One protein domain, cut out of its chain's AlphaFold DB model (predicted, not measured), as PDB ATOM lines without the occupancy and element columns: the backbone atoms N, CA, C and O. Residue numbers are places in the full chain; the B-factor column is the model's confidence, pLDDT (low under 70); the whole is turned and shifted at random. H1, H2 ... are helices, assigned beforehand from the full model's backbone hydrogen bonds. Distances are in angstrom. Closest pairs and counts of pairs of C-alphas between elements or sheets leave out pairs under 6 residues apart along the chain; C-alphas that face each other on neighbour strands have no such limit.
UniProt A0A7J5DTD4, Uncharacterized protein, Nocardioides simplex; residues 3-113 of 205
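Overview. This is residues 3 to 113 of the 205 residues of an uncharacterized protein of Nocardioides simplex (UniProt A0A7J5DTD4). A long helix, H1, packs along the hairpin of H4 and H5; H2 crosses H4, H3 packs on residues 59 to 64 of H4, and H6 packs on H5, with residues 108 to 113 sticking out. The 111 printed residues hold six named helices, H1 to H6, and no named strand: all helix, compact, radius of gyration of the C-alphas 14.8 A, spans 49 by 26 by 20 A.

Along the chain. H1, residues 3 to 21, runs 27.0 A from C-alpha 3 at (35.920, -7.795, 7.704). H2 is 30 to 39, H3 42 to 48, H4 57 to 68, H5 76 to 88. H6, 96 to 112, 23.9 A, ends at (46.900, 5.823, 6.194).

Arrangement. H1, H4 and H5 form an up-and-down bundle, each running against the one before. The hub, H4, touches H1 (C-alphas 16 and 59, 5.6 A), among others. Every O i to N i+4 pair is within hydrogen-bond range in H1, H3, H4 and H5, against 4 of 6 in H2 and 12 of 13 in H6.

Size, cuts and confidence. The printed part has no cut, no long link and no printed residue under 70.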
ATOM      1  N   ARG A   3      35.029  -7.138   6.728       85.88
ATOM      2  CA  ARG A   3      35.920  -7.795   7.704       85.88
ATOM      3  C   ARG A   3      35.605  -7.445   9.161       85.88
ATOM      4  O   ARG A   3      35.598  -8.331  10.005       85.88
ATOM      5  N   ILE A   4      35.353  -6.167   9.459       87.19
ATOM      6  CA  ILE A   4      35.037  -5.721  10.828       87.19
ATOM      7  C   ILE A   4      33.686  -6.297  11.262       87.19
ATOM      8  O   ILE A   4      33.569  -6.819  12.366       87.19
ATOM      9  N   ARG A   5      32.691  -6.261  10.368       90.31
ATOM     10  CA  ARG A   5      31.361  -6.822  10.616       90.31
ATOM     11  C   ARG A   5      31.424  -8.319  10.926       90.31
ATOM     12  O   ARG A   5      30.856  -8.732  11.929       90.31
ATOM     13  N   GLU A   6      32.177  -9.102  10.155       92.00
ATOM     14  CA  GLU A   6      32.365 -10.539  10.420       92.00
ATOM     15  C   GLU A   6      33.052 -10.811  11.768       92.00
ATOM     16  O   GLU A   6      32.651 -11.706  12.510       92.00
ATOM     17  N   GLN A   7      34.049 -10.003  12.147       91.94
ATOM     18  CA  GLN A   7      34.698 -10.133  13.457       91.94
ATOM     19  C   GLN A   7      33.739  -9.843  14.617       91.94
ATOM     20  O   GLN A   7      33.761 -10.548  15.626       91.94
ATOM     21  N   VAL A   8      32.912  -8.801  14.494       92.56
ATOM     22  CA  VAL A   8      31.894  -8.462  15.500       92.56
ATOM     23  C   VAL A   8      30.830  -9.557  15.565       92.56
ATOM     24  O   VAL A   8      30.518 -10.027  16.657       92.56
ATOM     25  N   LYS A   9      30.360 -10.044  14.410       94.62
ATOM     26  CA  LYS A   9      29.414 -11.160  14.300       94.62
ATOM     27  C   LYS A   9      29.909 -12.403  15.029       94.62
ATOM     28  O   LYS A   9      29.185 -12.954  15.850       94.62
ATOM     29  N   ALA A  10      31.153 -12.815  14.790       94.94
ATOM     30  CA  ALA A  10      31.732 -13.989  15.440       94.94
ATOM     31  C   ALA A  10      31.768 -13.855  16.975       94.94
ATOM     32  O   ALA A  10      31.485 -14.815  17.691       94.94
ATOM     33  N   LYS A  11      32.076 -12.658  17.495       95.44
ATOM     34  CA  LYS A  11      32.052 -12.388  18.942       95.44
ATOM     35  C   LYS A  11      30.639 -12.449  19.516       95.44
ATOM     36  O   LYS A  11      30.457 -13.036  20.578       95.44
ATOM     37  N   LEU A  12      29.664 -11.871  18.814       95.69
ATOM     38  CA  LEU A  12      28.257 -11.892  19.216       95.69
ATOM     39  C   LEU A  12      27.690 -13.306  19.226       95.69
ATOM     40  O   LEU A  12      27.075 -13.696  20.210       95.69
ATOM     41  N   LEU A  13      27.949 -14.091  18.179       95.75
ATOM     42  CA  LEU A  13      27.516 -15.486  18.096       95.75
ATOM     43  C   LEU A  13      28.080 -16.317  19.250       95.75
ATOM     44  O   LEU A  13      27.340 -17.052  19.900       95.75
ATOM     45  N   LYS A  14      29.371 -16.141  19.559       95.25
ATOM     46  CA  LYS A  14      29.996 -16.792  20.711       95.25
ATOM     47  C   LYS A  14      29.318 -16.385  22.024       95.25
ATOM     48  O   LYS A  14      28.891 -17.257  22.768       95.25
ATOM     49  N   ALA A  15      29.180 -15.084  22.284       95.00
ATOM     50  CA  ALA A  15      28.556 -14.586  23.511       95.00
ATOM     51  C   ALA A  15      27.092 -15.036  23.647       95.00
ATOM     52  O   ALA A  15      26.652 -15.385  24.738       95.00
ATOM     53  N   CYS A  16      26.346 -15.062  22.540       94.44
ATOM     54  CA  CYS A  16      24.956 -15.508  22.501       94.44
ATOM     55  C   CYS A  16      24.858 -16.998  22.838       94.44
ATOM     56  O   CYS A  16      24.059 -17.382  23.688       94.44
ATOM     57  N   ARG A  17      25.730 -17.827  22.251       94.56
ATOM     58  CA  ARG A  17      25.809 -19.256  22.568       94.56
ATOM     59  C   ARG A  17      26.163 -19.498  24.031       94.56
ATOM     60  O   ARG A  17      25.517 -20.323  24.665       94.56
ATOM     61  N   ASP A  18      27.155 -18.785  24.559       93.19
ATOM     62  CA  ASP A  18      27.573 -18.915  25.957       93.19
ATOM     63  C   ASP A  18      26.423 -18.508  26.902       93.19
ATOM     64  O   ASP A  18      26.136 -19.206  27.873       93.19
ATOM     65  N   SER A  19      25.703 -17.428  26.570       92.69
ATOM     66  CA  SER A  19      24.542 -16.960  27.334       92.69
ATOM     67  C   SER A  19      23.372 -17.942  27.288       92.69
ATOM     68  O   SER A  19      22.767 -18.189  28.321       92.69
ATOM     69  N   ILE A  20      23.039 -18.499  26.121       92.25
ATOM     70  CA  ILE A  20      21.943 -19.469  25.966       92.25
ATOM     71  C   ILE A  20      22.315 -20.814  26.613       92.25
ATOM     72  O   ILE A  20      21.494 -21.435  27.285       92.25
ATOM     73  N   GLY A  21      23.571 -21.245  26.472       90.06
ATOM     74  CA  GLY A  21      24.086 -22.482  27.061       90.06
ATOM     75  C   GLY A  21      24.069 -22.484  28.592       90.06
ATOM     76  O   GLY A  21      23.882 -23.542  29.190       90.06
ATOM     77  N   ALA A  22      24.177 -21.315  29.231       90.06
ATOM     78  CA  ALA A  22      24.050 -21.179  30.685       90.06
ATOM     79  C   ALA A  22      22.671 -21.617  31.221       90.06
ATOM     80  O   ALA A  22      22.570 -22.008  32.382       90.06
ATOM     81  N   PHE A  23      21.635 -21.619  30.375       88.94
ATOM     82  CA  PHE A  23      20.278 -22.054  30.722       88.94
ATOM     83  C   PHE A  23      20.004 -23.532  30.399       88.94
ATOM     84  O   PHE A  23      18.867 -23.983  30.492       88.94
ATOM     85  N   GLY A  24      21.024 -24.306  30.005       84.75
ATOM     86  CA  GLY A  24      20.868 -25.728  29.675       84.75
ATOM     87  C   GLY A  24      20.207 -25.993  28.317       84.75
ATOM     88  O   GLY A  24      19.799 -27.121  28.042       84.75
ATOM     89  N   ALA A  25      20.108 -24.973  27.463       81.81
ATOM     90  CA  ALA A  25      19.592 -25.112  26.109       81.81
ATOM     91  C   ALA A  25      20.493 -26.026  25.246       81.81
ATOM     92  O   ALA A  25      21.707 -26.106  25.472       81.81
ATOM     93  N   PRO A  26      19.925 -26.712  24.235       82.31
ATOM     94  CA  PRO A  26      20.691 -27.570  23.336       82.31
ATOM     95  C   PRO A  26      21.780 -26.791  22.585       82.31
ATOM     96  O   PRO A  26      21.700 -25.578  22.410       82.31
ATOM     97  N   LEU A  27      22.803 -27.498  22.096       87.19
ATOM     98  CA  LEU A  27      23.860 -26.915  21.263       87.19
ATOM     99  C   LEU A  27      23.275 -26.376  19.947       87.19
ATOM    100  O   LEU A  27      22.973 -27.138  19.030       87.19
ATOM    101  N   ILE A  28      23.142 -25.052  19.847       92.06
ATOM    102  CA  ILE A  28      22.682 -24.358  18.638       92.06
ATOM    103  C   ILE A  28      23.896 -23.991  17.769       92.06
ATOM    104  O   ILE A  28      24.898 -23.459  18.254       92.06
ATOM    105  N   SER A  29      23.805 -24.264  16.466       94.19
ATOM    106  CA  SER A  29      24.851 -23.922  15.496       94.19
ATOM    107  C   SER A  29      24.904 -22.419  15.190       94.19
ATOM    108  O   SER A  29      23.894 -21.718  15.263       94.19
ATOM    109  N   ASP A  30      26.067 -21.923  14.754       93.94
ATOM    110  CA  ASP A  30      26.230 -20.515  14.339       93.94
ATOM    111  C   ASP A  30      25.335 -20.126  13.167       93.94
ATOM    112  O   ASP A  30      24.808 -19.013  13.118       93.94
ATOM    113  N   ALA A  31      25.129 -21.059  12.237       93.75
ATOM    114  CA  ALA A  31      24.211 -20.866  11.126       93.75
ATOM    115  C   ALA A  31      22.781 -20.627  11.633       93.75
ATOM    116  O   ALA A  31      22.114 -19.704  11.166       93.75
ATOM    117  N   ARG A  32      22.330 -21.398  12.637       95.25
ATOM    118  CA  ARG A  32      20.993 -21.218  13.208       95.25
ATOM    119  C   ARG A  32      20.887 -19.923  14.010       95.25
ATOM    120  O   ARG A  32      19.940 -19.184  13.783       95.25
ATOM    121  N   LEU A  33      21.865 -19.601  14.863       94.19
ATOM    122  CA  LEU A  33      21.882 -18.335  15.617       94.19
ATOM    123  C   LEU A  33      21.944 -17.095  14.713       94.19
ATOM    124  O   LEU A  33      21.488 -16.028  15.106       94.19
ATOM    125  N   THR A  34      22.479 -17.227  13.498       95.44
ATOM    126  CA  THR A  34      22.470 -16.146  12.504       95.44
ATOM    127  C   THR A  34      21.095 -15.979  11.853       95.44
ATOM    128  O   THR A  34      20.618 -14.854  11.733       95.44
ATOM    129  N   ALA A  35      20.468 -17.078  11.421       95.69
ATOM    130  CA  ALA A  35      19.203 -17.038  10.685       95.69
ATOM    131  C   ALA A  35      18.000 -16.718  11.587       95.69
ATOM    132  O   ALA A  35      17.114 -15.958  11.205       95.69
ATOM    133  N   TRP A  36      17.979 -17.251  12.807       94.81
ATOM    134  CA  TRP A  36      16.802 -17.202  13.677       94.81
ATOM    135  C   TRP A  36      16.311 -15.776  13.998       94.81
ATOM    136  O   TRP A  36      15.116 -15.532  13.825       94.81
ATOM    137  N   PRO A  37      17.182 -14.795  14.331       95.56
ATOM    138  CA  PRO A  37      16.760 -13.409  14.574       95.56
ATOM    139  C   PRO A  37      16.166 -12.698  13.347       95.56
ATOM    140  O   PRO A  37      15.526 -11.654  13.481       95.56
ATOM    141  N   THR A  38      16.389 -13.229  12.140       94.25
ATOM    142  CA  THR A  38      15.779 -12.702  10.907       94.25
ATOM    143  C   THR A  38      14.385 -13.273  10.659       94.25
ATOM    144  O   THR A  38      13.558 -12.616  10.033       94.25
ATOM    145  N   GLU A  39      14.107 -14.466  11.187       94.94
ATOM    146  CA  GLU A  39      12.831 -15.171  11.040       94.94
ATOM    147  C   GLU A  39      11.823 -14.757  12.119       94.94
ATOM    148  O   GLU A  39      10.627 -14.663  11.848       94.94
ATOM    149  N   GLN A  40      12.294 -14.538  13.350       95.81
ATOM    150  CA  GLN A  40      11.452 -14.349  14.531       95.81
ATOM    151  C   GLN A  40      12.027 -13.281  15.474       95.81
ATOM    152  O   GLN A  40      13.244 -13.086  15.523       95.81
ATOM    153  N   PRO A  41      11.174 -12.575  16.241       94.69
ATOM    154  CA  PRO A  41      11.634 -11.633  17.256       94.69
ATOM    155  C   PRO A  41      12.350 -12.363  18.401       94.69
ATOM    156  O   PRO A  41      11.959 -13.469  18.775       94.69
ATOM    157  N   ALA A  42      13.353 -11.718  19.005       94.50
ATOM    158  CA  ALA A  42      14.180 -12.314  20.057       94.50
ATOM    159  C   ALA A  42      13.363 -12.879  21.235       94.50
ATOM    160  O   ALA A  42      13.687 -13.948  21.742       94.50
ATOM    161  N   ASP A  43      12.262 -12.228  21.622       93.88
ATOM    162  CA  ASP A  43      11.381 -12.721  22.690       93.88
ATOM    163  C   ASP A  43      10.754 -14.080  22.375       93.88
ATOM    164  O   ASP A  43      10.643 -14.932  23.252       93.88
ATOM    165  N   GLN A  44      10.360 -14.300  21.121       94.75
ATOM    166  CA  GLN A  44       9.791 -15.574  20.699       94.75
ATOM    167  C   GLN A  44      10.858 -16.671  20.703       94.75
ATOM    168  O   GLN A  44      10.598 -17.762  21.195       94.75
ATOM    169  N   ILE A  45      12.074 -16.349  20.254       94.38
ATOM    170  CA  ILE A  45      13.223 -17.262  20.286       94.38
ATOM    171  C   ILE A  45      13.517 -17.722  21.719       94.38
ATOM    172  O   ILE A  45      13.716 -18.907  21.967       94.38
ATOM    173  N   LEU A  46      13.534 -16.790  22.676       93.94
ATOM    174  CA  LEU A  46      13.788 -17.111  24.082       93.94
ATOM    175  C   LEU A  46      12.662 -17.947  24.695       93.94
ATOM    176  O   LEU A  46      12.947 -18.909  25.408       93.94
ATOM    177  N   ASN A  47      11.407 -17.636  24.361       93.50
ATOM    178  CA  ASN A  47      10.255 -18.428  24.789       93.50
ATOM    179  C   ASN A  47      10.317 -19.865  24.243       93.50
ATOM    180  O   ASN A  47      10.085 -20.807  24.998       93.50
ATOM    181  N   ASP A  48      10.685 -20.046  22.970       92.56
ATOM    182  CA  ASP A  48      10.842 -21.365  22.339       92.56
ATOM    183  C   ASP A  48      11.973 -22.188  22.985       92.56
ATOM    184  O   ASP A  48      11.923 -23.418  23.011       92.56
ATOM    185  N   LEU A  49      12.983 -21.512  23.540       91.56
ATOM    186  CA  LEU A  49      14.075 -22.123  24.305       91.56
ATOM    187  C   LEU A  49      13.731 -22.357  25.786       91.56
ATOM    188  O   LEU A  49      14.555 -22.911  26.511       91.56
ATOM    189  N   GLY A  50      12.544 -21.949  26.244       92.06
ATOM    190  CA  GLY A  50      12.129 -22.059  27.643       92.06
ATOM    191  C   GLY A  50      12.875 -21.113  28.591       92.06
ATOM    192  O   GLY A  50      12.943 -21.384  29.789       92.06
ATOM    193  N   ILE A  51      13.448 -20.022  28.076       91.88
ATOM    194  CA  ILE A  51      14.191 -19.030  28.863       91.88
ATOM    195  C   ILE A  51      13.221 -17.931  29.307       91.88
ATOM    196  O   ILE A  51      12.596 -17.270  28.478       91.88
ATOM    197  N   ALA A  52      13.103 -17.715  30.620       88.12
ATOM    198  CA  ALA A  52      12.270 -16.649  31.172       88.12
ATOM    199  C   ALA A  52      12.787 -15.259  30.756       88.12
ATOM    200  O   ALA A  52      13.994 -15.027  30.680       88.12
ATOM    201  N   GLN A  53      11.877 -14.308  30.520       80.19
ATOM    202  CA  GLN A  53      12.237 -12.966  30.034       80.19
ATOM    203  C   GLN A  53      13.169 -12.193  30.977       80.19
ATOM    204  O   GLN A  53      14.004 -11.420  30.507       80.19
ATOM    205  N   GLU A  54      13.036 -12.389  32.289       81.19
ATOM    206  CA  GLU A  54      13.859 -11.704  33.294       81.19
ATOM    207  C   GLU A  54      15.318 -12.173  33.246       81.19
ATOM    208  O   GLU A  54      16.233 -11.351  33.289       81.19
ATOM    209  N   ASP A  55      15.534 -13.474  33.045       83.12
ATOM    210  CA  ASP A  55      16.866 -14.078  32.995       83.12
ATOM    211  C   ASP A  55      17.508 -13.964  31.598       83.12
ATOM    212  O   ASP A  55      18.729 -13.889  31.451       83.12
ATOM    213  N   GLY A  56      16.683 -13.903  30.548       88.25
ATOM    214  CA  GLY A  56      17.104 -13.890  29.148       88.25
ATOM    215  C   GLY A  56      17.513 -12.527  28.583       88.25
ATOM    216  O   GLY A  56      17.784 -12.444  27.385       88.25
ATOM    217  N   GLN A  57      17.575 -11.456  29.383       91.25
ATOM    218  CA  GLN A  57      17.809 -10.089  28.878       91.25
ATOM    219  C   GLN A  57      19.107  -9.949  28.067       91.25
ATOM    220  O   GLN A  57      19.126  -9.295  27.023       91.25
ATOM    221  N   VAL A  58      20.191 -10.593  28.511       92.25
ATOM    222  CA  VAL A  58      21.480 -10.566  27.800       92.25
ATOM    223  C   VAL A  58      21.378 -11.314  26.471       92.25
ATOM    224  O   VAL A  58      21.800 -10.798  25.436       92.25
ATOM    225  N   ALA A  59      20.771 -12.503  26.471       93.19
ATOM    226  CA  ALA A  59      20.558 -13.281  25.256       93.19
ATOM    227  C   ALA A  59      19.666 -12.528  24.254       93.19
ATOM    228  O   ALA A  59      19.974 -12.514  23.064       93.19
ATOM    229  N   ARG A  60      18.629 -11.830  24.739       94.88
ATOM    230  CA  ARG A  60      17.762 -10.962  23.932       94.88
ATOM    231  C   ARG A  60      18.563  -9.871  23.229       94.88
ATOM    232  O   ARG A  60      18.526  -9.786  22.005       94.88
ATOM    233  N   ALA A  61      19.336  -9.093  23.990       94.75
ATOM    234  CA  ALA A  61      20.153  -8.010  23.446       94.75
ATOM    235  C   ALA A  61      21.161  -8.519  22.400       94.75
ATOM    236  O   ALA A  61      21.395  -7.866  21.387       94.75
ATOM    237  N   LEU A  62      21.733  -9.709  22.613       96.19
ATOM    238  CA  LEU A  62      22.652 -10.334  21.662       96.19
ATOM    239  C   LEU A  62      21.950 -10.797  20.377       96.19
ATOM    240  O   LEU A  62      22.506 -10.607  19.296       96.19
ATOM    241  N   LEU A  63      20.747 -11.372  20.466       96.06
ATOM    242  CA  LEU A  63      19.947 -11.762  19.296       96.06
ATOM    243  C   LEU A  63      19.547 -10.534  18.464       96.06
ATOM    244  O   LEU A  63      19.707 -10.542  17.242       96.06
ATOM    245  N   ASP A  64      19.111  -9.461  19.124       95.75
ATOM    246  CA  ASP A  64      18.774  -8.195  18.467       95.75
ATOM    247  C   ASP A  64      20.014  -7.561  17.810       95.75
ATOM    248  O   ASP A  64      19.960  -7.136  16.655       95.75
ATOM    249  N   ALA A  65      21.171  -7.591  18.480       95.75
ATOM    250  CA  ALA A  65      22.438  -7.138  17.904       95.75
ATOM    251  C   ALA A  65      22.856  -7.966  16.677       95.75
ATOM    252  O   ALA A  65      23.317  -7.401  15.684       95.75
ATOM    253  N   ILE A  66      22.683  -9.295  16.711       96.00
ATOM    254  CA  ILE A  66      22.955 -10.188  15.571       96.00
ATOM    255  C   ILE A  66      22.045  -9.857  14.385       96.00
ATOM    256  O   ILE A  66      22.504  -9.900  13.242       96.00
ATOM    257  N   LYS A  67      20.775  -9.523  14.630       95.38
ATOM    258  CA  LYS A  67      19.858  -9.065  13.582       95.38
ATOM    259  C   LYS A  67      20.332  -7.741  12.982       95.38
ATOM    260  O   LYS A  67      20.500  -7.650  11.769       95.38
ATOM    261  N   LEU A  68      20.626  -6.760  13.833       93.75
ATOM    262  CA  LEU A  68      21.003  -5.408  13.424       93.75
ATOM    263  C   LEU A  68      22.238  -5.398  12.508       93.75
ATOM    264  O   LEU A  68      22.259  -4.731  11.478       93.75
ATOM    265  N   ILE A  69      23.272  -6.185  12.822       93.88
ATOM    266  CA  ILE A  69      24.491  -6.221  11.995       93.88
ATOM    267  C   ILE A  69      24.302  -6.886  10.625       93.88
ATOM    268  O   ILE A  69      25.183  -6.760   9.768       93.88
ATOM    269  N   GLN A  70      23.208  -7.622  10.417       91.75
ATOM    270  CA  GLN A  70      22.889  -8.246   9.131       91.75
ATOM    271  C   GLN A  70      22.224  -7.266   8.163       91.75
ATOM    272  O   GLN A  70      22.254  -7.499   6.955       91.75
ATOM    273  N   GLU A  71      21.704  -6.144   8.660       91.31
ATOM    274  CA  GLU A  71      21.092  -5.118   7.829       91.31
ATOM    275  C   GLU A  71      22.138  -4.409   6.949       91.31
ATOM    276  O   GLU A  71      23.324  -4.254   7.297       91.31
ATOM    277  N   VAL A  72      21.711  -4.029   5.743       89.25
ATOM    278  CA  VAL A  72      22.545  -3.299   4.786       89.25
ATOM    279  C   VAL A  72      22.456  -1.815   5.141       89.25
ATOM    280  O   VAL A  72      21.382  -1.240   4.990       89.25
ATOM    281  N   PRO A  73      23.551  -1.190   5.603       90.50
ATOM    282  CA  PRO A  73      23.527   0.206   6.006       90.50
ATOM    283  C   PRO A  73      23.479   1.091   4.757       90.50
ATOM    284  O   PRO A  73      24.149   0.799   3.761       90.50
ATOM    285  N   ALA A  74      22.721   2.182   4.815       89.06
ATOM    286  CA  ALA A  74      22.627   3.162   3.740       89.06
ATOM    287  C   ALA A  74      23.853   4.088   3.691       89.06
ATOM    288  O   ALA A  74      24.179   4.616   2.625       89.06
ATOM    289  N   SER A  75      24.558   4.268   4.816       88.12
ATOM    290  CA  SER A  75      25.764   5.101   4.889       88.12
ATOM    291  C   SER A  75      26.888   4.511   5.751       88.12
ATOM    292  O   SER A  75      26.737   3.500   6.441       88.12
ATOM    293  N   VAL A  76      28.061   5.151   5.696       84.94
ATOM    294  CA  VAL A  76      29.220   4.801   6.533       84.94
ATOM    295  C   VAL A  76      28.941   5.121   7.999       84.94
ATOM    296  O   VAL A  76      29.288   4.328   8.870       84.94
ATOM    297  N   GLU A  77      28.303   6.255   8.269       88.44
ATOM    298  CA  GLU A  77      27.920   6.695   9.608       88.44
ATOM    299  C   GLU A  77      26.963   5.692  10.252       88.44
ATOM    300  O   GLU A  77      27.199   5.259  11.379       88.44
ATOM    301  N   GLU A  78      25.944   5.256   9.507       90.88
ATOM    302  CA  GLU A  78      25.007   4.225   9.949       90.88
ATOM    303  C   GLU A  78      25.726   2.894  10.187       90.88
ATOM    304  O   GLU A  78      25.574   2.285  11.241       90.88
ATOM    305  N   ALA A  79      26.606   2.478   9.268       90.25
ATOM    306  CA  ALA A  79      27.393   1.261   9.439       90.25
ATOM    307  C   ALA A  79      28.252   1.286  10.716       90.25
ATOM    308  O   ALA A  79      28.391   0.258  11.381       90.25
ATOM    309  N   VAL A  80      28.844   2.438  11.051       90.94
ATOM    310  CA  VAL A  80      29.627   2.616  12.281       90.94
ATOM    311  C   VAL A  80      28.715   2.571  13.501       90.94
ATOM    312  O   VAL A  80      29.028   1.827  14.428       90.94
ATOM    313  N   ALA A  81      27.594   3.298  13.495       92.69
ATOM    314  CA  ALA A  81      26.630   3.299  14.595       92.69
ATOM    315  C   ALA A  81      26.130   1.879  14.901       92.69
ATOM    316  O   ALA A  81      26.318   1.395  16.014       92.69
ATOM    317  N   THR A  82      25.665   1.147  13.884       94.19
ATOM    318  CA  THR A  82      25.251  -0.258  14.003       94.19
ATOM    319  C   THR A  82      26.340  -1.145  14.616       94.19
ATOM    320  O   THR A  82      26.056  -1.997  15.455       94.19
ATOM    321  N   LEU A  83      27.604  -0.974  14.212       93.56
ATOM    322  CA  LEU A  83      28.715  -1.765  14.752       93.56
ATOM    323  C   LEU A  83      29.068  -1.396  16.196       93.56
ATOM    324  O   LEU A  83      29.567  -2.258  16.925       93.56
ATOM    325  N   VAL A  84      28.874  -0.139  16.596       94.69
ATOM    326  CA  VAL A  84      29.068   0.314  17.978       94.69
ATOM    327  C   VAL A  84      27.959  -0.238  18.861       94.69
ATOM    328  O   VAL A  84      28.269  -0.874  19.867       94.69
ATOM    329  N   ASP A  85      26.702  -0.074  18.450       94.06
ATOM    330  CA  ASP A  85      25.527  -0.538  19.190       94.06
ATOM    331  C   ASP A  85      25.582  -2.052  19.394       94.06
ATOM    332  O   ASP A  85      25.471  -2.543  20.516       94.06
ATOM    333  N   ALA A  86      25.897  -2.801  18.337       93.94
ATOM    334  CA  ALA A  86      26.039  -4.245  18.432       93.94
ATOM    335  C   ALA A  86      27.189  -4.666  19.367       93.94
ATOM    336  O   ALA A  86      27.056  -5.618  20.131       93.94
ATOM    337  N   GLN A  87      28.326  -3.960  19.357       93.69
ATOM    338  CA  GLN A  87      29.432  -4.253  20.280       93.69
ATOM    339  C   GLN A  87      29.137  -3.856  21.729       93.69
ATOM    340  O   GLN A  87      29.704  -4.466  22.636       93.69
ATOM    341  N   ALA A  88      28.269  -2.870  21.958       94.19
ATOM    342  CA  ALA A  88      27.831  -2.476  23.292       94.19
ATOM    343  C   ALA A  88      26.973  -3.563  23.967       94.19
ATOM    344  O   ALA A  88      26.948  -3.644  25.190       94.19
ATOM    345  N   CYS A  89      26.337  -4.445  23.189       93.12
ATOM    346  CA  CYS A  89      25.596  -5.596  23.711       93.12
ATOM    347  C   CYS A  89      26.493  -6.750  24.198       93.12
ATOM    348  O   CYS A  89      25.994  -7.695  24.806       93.12
ATOM    349  N   LEU A  90      27.805  -6.723  23.923       92.50
ATOM    350  CA  LEU A  90      28.715  -7.779  24.372       92.50
ATOM    351  C   LEU A  90      28.938  -7.723  25.894       92.50
ATOM    352  O   LEU A  90      29.084  -6.636  26.460       92.50
ATOM    353  N   PRO A  91      29.089  -8.880  26.564       86.50
ATOM    354  CA  PRO A  91      29.491  -8.903  27.963       86.50
ATOM    355  C   PRO A  91      30.866  -8.237  28.124       86.50
ATOM    356  O   PRO A  91      31.798  -8.518  27.365       86.50
ATOM    357  N   ASN A  92      31.002  -7.359  29.122       87.00
ATOM    358  CA  ASN A  92      32.200  -6.542  29.362       87.00
ATOM    359  C   ASN A  92      32.569  -5.605  28.192       87.00
ATOM    360  O   ASN A  92      33.753  -5.380  27.914       87.00
ATOM    361  N   SER A  93      31.570  -5.055  27.492       89.50
ATOM    362  CA  SER A  93      31.793  -4.068  26.433       89.50
ATOM    363  C   SER A  93      32.581  -2.855  26.940       89.50
ATOM    364  O   SER A  93      32.367  -2.363  28.050       89.50
ATOM    365  N   ARG A  94      33.456  -2.310  26.089       91.44
ATOM    366  CA  ARG A  94      34.063  -0.993  26.333       91.44
ATOM    367  C   ARG A  94      32.990   0.096  26.240       91.44
ATOM    368  O   ARG A  94      31.937  -0.116  25.650       91.44
ATOM    369  N   SER A  95      33.280   1.284  26.772       92.56
ATOM    370  CA  SER A  95      32.387   2.434  26.603       92.56
ATOM    371  C   SER A  95      32.153   2.744  25.121       92.56
ATOM    372  O   SER A  95      33.069   2.608  24.306       92.56
ATOM    373  N   VAL A  96      30.950   3.223  24.791       91.31
ATOM    374  CA  VAL A  96      30.556   3.646  23.432       91.31
ATOM    375  C   VAL A  96      31.622   4.550  22.812       91.31
ATOM    376  O   VAL A  96      32.102   4.279  21.720       91.31
ATOM    377  N   LYS A  97      32.106   5.549  23.563       92.31
ATOM    378  CA  LYS A  97      33.183   6.451  23.126       92.31
ATOM    379  C   LYS A  97      34.448   5.700  22.683       92.31
ATOM    380  O   LYS A  97      35.025   6.035  21.652       92.31
ATOM    381  N   ASN A  98      34.878   4.697  23.448       91.94
ATOM    382  CA  ASN A  98      36.080   3.922  23.139       91.94
ATOM    383  C   ASN A  98      35.860   2.958  21.963       91.94
ATOM    384  O   ASN A  98      36.788   2.733  21.192       91.94
ATOM    385  N   LEU A  99      34.655   2.397  21.818       91.44
ATOM    386  CA  LEU A  99      34.288   1.565  20.667       91.44
ATOM    387  C   LEU A  99      34.275   2.387  19.375       91.44
ATOM    388  O   LEU A  99      34.857   1.968  18.376       91.44
ATOM    389  N   THR A 100      33.677   3.578  19.412       91.25
ATOM    390  CA  THR A 100      33.662   4.508  18.280       91.25
ATOM    391  C   THR A 100      35.077   4.926  17.894       91.25
ATOM    392  O   THR A 100      35.418   4.885  16.715       91.25
ATOM    393  N   ALA A 101      35.924   5.272  18.871       90.06
ATOM    394  CA  ALA A 101      37.319   5.628  18.615       90.06
ATOM    395  C   ALA A 101      38.103   4.472  17.965       90.06
ATOM    396  O   ALA A 101      38.732   4.683  16.934       90.06
ATOM    397  N   ASP A 102      37.997   3.244  18.493       90.19
ATOM    398  CA  ASP A 102      38.669   2.063  17.921       90.19
ATOM    399  C   ASP A 102      38.212   1.778  16.480       90.19
ATOM    400  O   ASP A 102      39.028   1.467  15.611       90.19
ATOM    401  N   LEU A 103      36.913   1.911  16.190       89.06
ATOM    402  CA  LEU A 103      36.395   1.742  14.831       89.06
ATOM    403  C   LEU A 103      36.911   2.826  13.885       89.06
ATOM    404  O   LEU A 103      37.366   2.498  12.789       89.06
ATOM    405  N   ILE A 104      36.882   4.094  14.302       88.06
ATOM    406  CA  ILE A 104      37.412   5.206  13.506       88.06
ATOM    407  C   ILE A 104      38.903   4.999  13.236       88.06
ATOM    408  O   ILE A 104      39.324   5.135  12.090       88.06
ATOM    409  N   ASP A 105      39.691   4.609  14.237       88.19
ATOM    410  CA  ASP A 105      41.127   4.376  14.079       88.19
ATOM    411  C   ASP A 105      41.421   3.250  13.084       88.19
ATOM    412  O   ASP A 105      42.294   3.393  12.225       88.19
ATOM    413  N   ARG A 106      40.654   2.153  13.119       86.38
ATOM    414  CA  ARG A 106      40.777   1.067  12.129       86.38
ATOM    415  C   ARG A 106      40.429   1.527  10.721       86.38
ATOM    416  O   ARG A 106      41.104   1.137   9.768       86.38
ATOM    417  N   LEU A 107      39.386   2.345  10.581       85.00
ATOM    418  CA  LEU A 107      38.992   2.900   9.290       85.00
ATOM    419  C   LEU A 107      40.059   3.847   8.761       85.00
ATOM    420  O   LEU A 107      40.519   3.662   7.641       85.00
ATOM    421  N   GLN A 108      40.527   4.784   9.584       85.94
ATOM    422  CA  GLN A 108      41.635   5.671   9.241       85.94
ATOM    423  C   GLN A 108      42.904   4.894   8.895       85.94
ATOM    424  O   GLN A 108      43.622   5.287   7.979       85.94
ATOM    425  N   GLY A 109      43.178   3.788   9.591       82.81
ATOM    426  CA  GLY A 109      44.301   2.900   9.307       82.81
ATOM    427  C   GLY A 109      44.305   2.414   7.860       82.81
ATOM    428  O   GLY A 109      45.346   2.461   7.213       82.81
ATOM    429  N   ALA A 110      43.140   2.060   7.310       78.44
ATOM    430  CA  ALA A 110      43.024   1.638   5.914       78.44
ATOM    431  C   ALA A 110      43.368   2.754   4.905       78.44
ATOM    432  O   ALA A 110      43.880   2.459   3.828       78.44
ATOM    433  N   PHE A 111      43.132   4.026   5.250       80.56
ATOM    434  CA  PHE A 111      43.525   5.176   4.421       80.56
ATOM    435  C   PHE A 111      44.995   5.566   4.611       80.56
ATOM    436  O   PHE A 111      45.660   5.950   3.654       80.56
ATOM    437  N   LYS A 112      45.511   5.474   5.844       81.69
ATOM    438  CA  LYS A 112      46.900   5.823   6.194       81.69
ATOM    439  C   LYS A 112      47.900   4.779   5.698       81.69
ATOM    440  O   LYS A 112      49.034   5.121   5.376       81.69
ATOM    441  N   GLN A 113      47.493   3.515   5.665       80.25
ATOM    442  CA  GLN A 113      48.313   2.378   5.263       80.25
ATOM    443  C   GLN A 113      47.545   1.529   4.246       80.25
ATOM    444  O   GLN A 113      47.112   0.416   4.562       80.25
TER     445      GLN A 113